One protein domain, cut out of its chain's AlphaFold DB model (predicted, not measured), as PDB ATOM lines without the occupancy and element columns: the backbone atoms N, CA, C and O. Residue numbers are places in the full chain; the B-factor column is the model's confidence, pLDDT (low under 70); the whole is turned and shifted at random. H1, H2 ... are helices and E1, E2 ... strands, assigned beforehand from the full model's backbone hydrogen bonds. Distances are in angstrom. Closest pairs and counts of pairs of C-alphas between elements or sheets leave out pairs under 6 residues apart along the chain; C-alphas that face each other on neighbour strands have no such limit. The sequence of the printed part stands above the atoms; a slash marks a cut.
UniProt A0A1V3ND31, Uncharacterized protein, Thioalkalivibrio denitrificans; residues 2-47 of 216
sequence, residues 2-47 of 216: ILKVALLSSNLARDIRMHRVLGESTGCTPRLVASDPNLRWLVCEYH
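What this domain is: This is residues 2 to 47 of the 216 residues of an uncharacterized protein of Thioalkalivibrio denitrificans (UniProt A0A1V3ND31). One helix, H1, lies over one face of a small three-stranded sheet and runs along its strands, while the other face is bare. Edge strand E1 leads through the loop of residues 6 to 12 into H1, and the hairpin of E2 and E3 completes the sheet. The printed part has 46 residues, with one named helix and three named strands in the order E1, H1, E2, E3; the sheet runs E1, E3, E2, all antiparallel, and the class is mixed, helices and strands. It is compact, with a radius of gyration of the C-alphas of 10.2 A, and elongated, spanning 31 by 18 by 14 A.

How they stand to each other: Start at E1, residues 2 to 5, and look across to its antiparallel neighbour E3, residues 41 to 44, where N 2 and O 44 are 2.9 A apart, within hydrogen-bond range. On the other side of E3 find E2, residues 32 to 35, its antiparallel partner in a hairpin, with N 43 and O 34 at 2.8 A. H1, residues 13 to 25, is on the sheet at a height of 9.5 A, over E3 and E2, making two layers, a helix on one face of a sheet. Its line stands at 18 degrees to E3 on the local plane. The closest C-alphas of H1 and E2 are those of His 19 and Leu 32, 5.5 A apart. E1, H1 and E2 form a split strand-helix-strand unit, two strands running the same way with E3 between them, and its crossover is right-handed. In H1, 8 of 9 O i to N i+4 pairs are within hydrogen-bond range.

Where its parts are: Find C-alpha 2 at (-8.559, -41.568, -15.841), where E1 begins its 10.0 A. H1 runs 18.4 A from C-alpha 13 at (-24.110, -35.766, -13.250). E2 covers 7.5 A and E3 10.2 A, ending at C-alpha 44 (-10.071, -36.684, -14.419).

The domain as a whole: The C-alphas farthest apart, those of Leu 8 and Ser 25, are 31.2 A apart. The printed part has no cut and no long link, and no printed residue is under 70 in pLDDT.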
ATOM      1  N   ILE A   2      -7.593 -40.487 -16.116       93.69
ATOM      2  CA  ILE A   2      -8.559 -41.568 -15.841       93.69
ATOM      3  C   ILE A   2      -9.888 -41.234 -16.513       93.69
ATOM      4  O   ILE A   2     -10.403 -40.136 -16.323       93.69
ATOM      5  N   LEU A   3     -10.440 -42.184 -17.271       95.75
ATOM      6  CA  LEU A   3     -11.780 -42.112 -17.859       95.75
ATOM      7  C   LEU A   3     -12.742 -42.959 -17.021       95.75
ATOM      8  O   LEU A   3     -12.520 -44.156 -16.845       95.75
ATOM      9  N   LYS A   4     -13.836 -42.351 -16.563       95.56
ATOM     10  CA  LYS A   4     -14.969 -43.049 -15.950       95.56
ATOM     11  C   LYS A   4     -16.168 -42.981 -16.888       95.56
ATOM     12  O   LYS A   4     -16.488 -41.913 -17.410       95.56
ATOM     13  N   VAL A   5     -16.826 -44.119 -17.095       94.38
ATOM     14  CA  VAL A   5     -17.956 -44.273 -18.024       94.38
ATOM     15  C   VAL A   5     -19.163 -44.827 -17.274       94.38
ATOM     16  O   VAL A   5     -19.055 -45.827 -16.569       94.38
ATOM     17  N   ALA A   6     -20.320 -44.191 -17.443       91.31
ATOM     18  CA  ALA A   6     -21.593 -44.682 -16.935       91.31
ATOM     19  C   ALA A   6     -22.060 -45.913 -17.721       91.31
ATOM     20  O   ALA A   6     -22.181 -45.882 -18.951       91.31
ATOM     21  N   LEU A   7     -22.385 -46.982 -16.996       88.88
ATOM     22  CA  LEU A   7     -22.973 -48.196 -17.557       88.88
ATOM     23  C   LEU A   7     -24.509 -48.121 -17.533       88.88
ATOM     24  O   LEU A   7     -25.104 -47.556 -16.619       88.88
ATOM     25  N   LEU A   8     -25.165 -48.747 -18.515       86.44
ATOM     26  CA  LEU A   8     -26.633 -48.841 -18.604       86.44
ATOM     27  C   LEU A   8     -27.322 -47.462 -18.650       86.44
ATOM     28  O   LEU A   8     -26.918 -46.604 -19.427       86.44
ATOM     29  N   SER A   9     -28.382 -47.233 -17.875       75.94
ATOM     30  CA  SER A   9     -29.161 -45.988 -17.865       75.94
ATOM     31  C   SER A   9     -28.657 -44.935 -16.867       75.94
ATOM     32  O   SER A   9     -29.293 -43.892 -16.723       75.94
ATOM     33  N   SER A  10     -27.540 -45.172 -16.169       83.75
ATOM     34  CA  SER A  10     -27.012 -44.208 -15.197       83.75
ATOM     35  C   SER A  10     -26.364 -42.995 -15.877       83.75
ATOM     36  O   SER A  10     -26.095 -42.982 -17.080       83.75
ATOM     37  N   ASN A  11     -26.135 -41.934 -15.110       90.56
ATOM     38  CA  ASN A  11     -25.341 -40.789 -15.541       90.56
ATOM     39  C   ASN A  11     -24.391 -40.372 -14.415       90.56
ATOM     40  O   ASN A  11     -24.599 -40.717 -13.253       90.56
ATOM     41  N   LEU A  12     -23.363 -39.606 -14.769       94.31
ATOM     42  CA  LEU A  12     -22.328 -39.128 -13.854       94.31
ATOM     43  C   LEU A  12     -22.564 -37.674 -13.428       94.31
ATOM     44  O   LEU A  12     -21.623 -36.976 -13.064       94.31
ATOM     45  N   ALA A  13     -23.808 -37.182 -13.475       93.81
ATOM     46  CA  ALA A  13     -24.110 -35.766 -13.250       93.81
ATOM     47  C   ALA A  13     -23.581 -35.248 -11.903       93.81
ATOM     48  O   ALA A  13     -23.040 -34.144 -11.823       93.81
ATOM     49  N   ARG A  14     -23.741 -36.050 -10.842       92.56
ATOM     50  CA  ARG A  14     -23.243 -35.713  -9.503       92.56
ATOM     51  C   ARG A  14     -21.729 -35.773  -9.449       92.56
ATOM     52  O   ARG A  14     -21.124 -34.810  -9.005       92.56
ATOM     53  N   ASP A  15     -21.137 -36.842  -9.962       93.88
ATOM     54  CA  ASP A  15     -19.688 -37.030  -9.943       93.88
ATOM     55  C   ASP A  15     -18.965 -35.895 -10.685       93.88
ATOM     56  O   ASP A  15     -18.103 -35.222 -10.124       93.88
ATOM     57  N   ILE A  16     -19.436 -35.559 -11.893       95.19
ATOM     58  CA  ILE A  16     -18.963 -34.414 -12.683       95.19
ATOM     59  C   ILE A  16     -19.081 -33.110 -11.888       95.19
ATOM     60  O   ILE A  16     -18.144 -32.313 -11.861       95.19
ATOM     61  N   ARG A  17     -20.229 -32.872 -11.238       93.06
ATOM     62  CA  ARG A  17     -20.447 -31.655 -10.448       93.06
ATOM     63  C   ARG A  17     -19.476 -31.574  -9.275       93.06
ATOM     64  O   ARG A  17     -18.910 -30.509  -9.051       93.06
ATOM     65  N   MET A  18     -19.276 -32.669  -8.546       92.88
ATOM     66  CA  MET A  18     -18.391 -32.682  -7.386       92.88
ATOM     67  C   MET A  18     -16.931 -32.500  -7.797       92.88
ATOM     68  O   MET A  18     -16.252 -31.679  -7.192       92.88
ATOM     69  N   HIS A  19     -16.470 -33.143  -8.874       94.06
ATOM     70  CA  HIS A  19     -15.124 -32.910  -9.409       94.06
ATOM     71  C   HIS A  19     -14.918 -31.472  -9.898       94.06
ATOM     72  O   HIS A  19     -13.872 -30.884  -9.636       94.06
ATOM     73  N   ARG A  20     -15.921 -30.878 -10.557       91.69
ATOM     74  CA  ARG A  20     -15.864 -29.476 -10.998       91.69
ATOM     75  C   ARG A  20     -15.774 -28.507  -9.820       91.69
ATOM     76  O   ARG A  20     -14.987 -27.578  -9.852       91.69
ATOM     77  N   VAL A  21     -16.575 -28.731  -8.780       89.19
ATOM     78  CA  VAL A  21     -16.639 -27.836  -7.618       89.19
ATOM     79  C   VAL A  21     -15.437 -28.023  -6.696       89.19
ATOM     80  O   VAL A  21     -14.788 -27.052  -6.324       89.19
ATOM     81  N   LEU A  22     -15.135 -29.259  -6.304       88.50
ATOM     82  CA  LEU A  22     -14.143 -29.564  -5.270       88.50
ATOM     83  C   LEU A  22     -12.721 -29.669  -5.814       88.50
ATOM     84  O   LEU A  22     -11.777 -29.372  -5.085       88.50
ATOM     85  N   GLY A  23     -12.562 -30.084  -7.075       83.38
ATOM     86  CA  GLY A  23     -11.246 -30.195  -7.701       83.38
ATOM     87  C   GLY A  23     -10.529 -28.846  -7.757       83.38
ATOM     88  O   GLY A  23      -9.319 -28.791  -7.573       83.38
ATOM     89  N   GLU A  24     -11.285 -27.761  -7.933       78.12
ATOM     90  CA  GLU A  24     -10.754 -26.395  -7.963       78.12
ATOM     91  C   GLU A  24     -10.722 -25.735  -6.577       78.12
ATOM     92  O   GLU A  24      -9.771 -25.024  -6.265       78.12
ATOM     93  N   SER A  25     -11.735 -25.963  -5.730       79.50
ATOM     94  CA  SER A  25     -11.900 -25.203  -4.478       79.50
ATOM     95  C   SER A  25     -11.235 -25.824  -3.248       79.50
ATOM     96  O   SER A  25     -10.706 -25.092  -2.414       79.50
ATOM     97  N   THR A  26     -11.259 -27.151  -3.096       80.75
ATOM     98  CA  THR A  26     -10.788 -27.824  -1.868       80.75
ATOM     99  C   THR A  26      -9.576 -28.719  -2.099       80.75
ATOM    100  O   THR A  26      -8.873 -29.069  -1.144       80.75
ATOM    101  N   GLY A  27      -9.326 -29.106  -3.356       83.31
ATOM    102  CA  GLY A  27      -8.266 -30.044  -3.724       83.31
ATOM    103  C   GLY A  27      -8.464 -31.442  -3.131       83.31
ATOM    104  O   GLY A  27      -7.508 -32.207  -3.047       83.31
ATOM    105  N   CYS A  28      -9.679 -31.776  -2.684       89.31
ATOM    106  CA  CYS A  28     -10.006 -33.064  -2.063       89.31
ATOM    107  C   CYS A  28     -10.275 -34.180  -3.082       89.31
ATOM    108  O   CYS A  28     -10.511 -35.323  -2.697       89.31
ATOM    109  N   THR A  29     -10.295 -33.863  -4.375       94.25
ATOM    110  CA  THR A  29     -10.609 -34.805  -5.448       94.25
ATOM    111  C   THR A  29      -9.798 -34.466  -6.701       94.25
ATOM    112  O   THR A  29      -9.453 -33.295  -6.877       94.25
ATOM    113  N   PRO A  30      -9.483 -35.445  -7.570       94.19
ATOM    114  CA  PRO A  30      -8.822 -35.184  -8.846       94.19
ATOM    115  C   PRO A  30      -9.541 -34.118  -9.675       94.19
ATOM    116  O   PRO A  30     -10.776 -34.087  -9.719       94.19
ATOM    117  N   ARG A  31      -8.785 -33.259 -10.365       93.62
ATOM    118  CA  ARG A  31      -9.374 -32.208 -11.202       93.62
ATOM    119  C   ARG A  31     -10.102 -32.819 -12.397       93.62
ATOM    120  O   ARG A  31      -9.583 -33.719 -13.064       93.62
ATOM    121  N   LEU A  32     -11.291 -32.291 -12.687       95.31
ATOM    122  CA  LEU A  32     -12.024 -32.607 -13.908       95.31
ATOM    123  C   LEU A  32     -11.306 -31.984 -15.111       95.31
ATOM    124  O   LEU A  32     -11.110 -30.772 -15.147       95.31
ATOM    125  N   VAL A  33     -10.960 -32.792 -16.109       95.94
ATOM    126  CA  VAL A  33     -10.349 -32.302 -17.355       95.94
ATOM    127  C   VAL A  33     -11.367 -32.212 -18.482       95.94
ATOM    128  O   VAL A  33     -11.361 -31.251 -19.244       95.94
ATOM    129  N   ALA A  34     -12.261 -33.194 -18.583       96.31
ATOM    130  CA  ALA A  34     -13.327 -33.190 -19.575       96.31
ATOM    131  C   ALA A  34     -14.545 -33.960 -19.063       96.31
ATOM    132  O   ALA A  34     -14.430 -34.853 -18.226       96.31
ATOM    133  N   SER A  35     -15.720 -33.639 -19.591       96.69
ATOM    134  CA  SER A  35     -16.944 -34.391 -19.326       96.69
ATOM    135  C   SER A  35     -17.849 -34.389 -20.544       96.69
ATOM    136  O   SER A  35     -17.937 -33.380 -21.243       96.69
ATOM    137  N   ASP A  36     -18.570 -35.484 -20.731       94.06
ATOM    138  CA  ASP A  36     -19.611 -35.613 -21.739       94.06
ATOM    139  C   ASP A  36     -20.750 -34.601 -21.521       94.06
ATOM    140  O   ASP A  36     -21.281 -34.536 -20.405       94.06
ATOM    141  N   PRO A  37     -21.210 -33.871 -22.554       92.38
ATOM    142  CA  PRO A  37     -22.417 -33.049 -22.459       92.38
ATOM    143  C   PRO A  37     -23.667 -33.846 -22.057       92.38
ATOM    144  O   PRO A  37     -24.520 -33.320 -21.346       92.38
ATOM    145  N   ASN A  38     -23.749 -35.128 -22.442       93.19
ATOM    146  CA  ASN A  38     -24.839 -36.025 -22.039       93.19
ATOM    147  C   ASN A  38     -24.586 -36.717 -20.686       93.19
ATOM    148  O   ASN A  38     -25.362 -37.580 -20.269       93.19
ATOM    149  N   LEU A  39     -23.523 -36.323 -19.972       94.19
ATOM    150  CA  LEU A  39     -23.178 -36.779 -18.624       94.19
ATOM    151  C   LEU A  39     -22.893 -38.291 -18.535       94.19
ATOM    152  O   LEU A  39     -23.055 -38.888 -17.469       94.19
ATOM    153  N   ARG A  40     -22.478 -38.931 -19.636       94.88
ATOM    154  CA  ARG A  40     -22.194 -40.376 -19.700       94.88
ATOM    155  C   ARG A  40     -20.757 -40.743 -19.374       94.88
ATOM    156  O   ARG A  40     -20.498 -41.893 -19.036       94.88
ATOM    157  N   TRP A  41     -19.827 -39.805 -19.466       95.75
ATOM    158  CA  TRP A  41     -18.435 -40.035 -19.109       95.75
ATOM    159  C   TRP A  41     -17.787 -38.773 -18.551       95.75
ATOM    160  O   TRP A  41     -18.232 -37.649 -18.801       95.75
ATOM    161  N   LEU A  42     -16.722 -38.974 -17.784       96.62
ATOM    162  CA  LEU A  42     -15.855 -37.911 -17.297       96.62
ATOM    163  C   LEU A  42     -14.401 -38.359 -17.352       96.62
ATOM    164  O   LEU A  42     -14.096 -39.544 -17.212       96.62
ATOM    165  N   VAL A  43     -13.513 -37.397 -17.554       97.00
ATOM    166  CA  VAL A  43     -12.072 -37.594 -17.522       97.00
ATOM    167  C   VAL A  43     -11.494 -36.723 -16.422       97.00
ATOM    168  O   VAL A  43     -11.650 -35.501 -16.449       97.00
ATOM    169  N   CYS A  44     -10.794 -37.354 -15.490       95.88
ATOM    170  CA  CYS A  44     -10.071 -36.684 -14.419       95.88
ATOM    171  C   CYS A  44      -8.561 -36.849 -14.579       95.88
ATOM    172  O   CYS A  44      -8.067 -37.747 -15.277       95.88
ATOM    173  N   GLU A  45      -7.820 -35.981 -13.898       94.25
ATOM    174  CA  GLU A  45      -6.385 -36.156 -13.715       94.25
ATOM    175  C   GLU A  45      -6.084 -37.528 -13.106       94.25
ATOM    176  O   GLU A  45      -6.796 -38.029 -12.234       94.25
ATOM    177  N   TYR A  46      -5.021 -38.156 -13.606       93.31
ATOM    178  CA  TYR A  46      -4.493 -39.352 -12.968       93.31
ATOM    179  C   TYR A  46      -3.492 -38.927 -11.909       93.31
ATOM    180  O   TYR A  46      -2.601 -38.131 -12.195       93.31
ATOM    181  N   HIS A  47      -3.634 -39.495 -10.720       91.56
ATOM    182  CA  HIS A  47      -2.692 -39.326  -9.631       91.56
ATOM    183  C   HIS A  47      -1.994 -40.658  -9.407       91.56
ATOM    184  O   HIS A  47      -2.651 -41.657  -9.116       91.56
TER     185      HIS A  47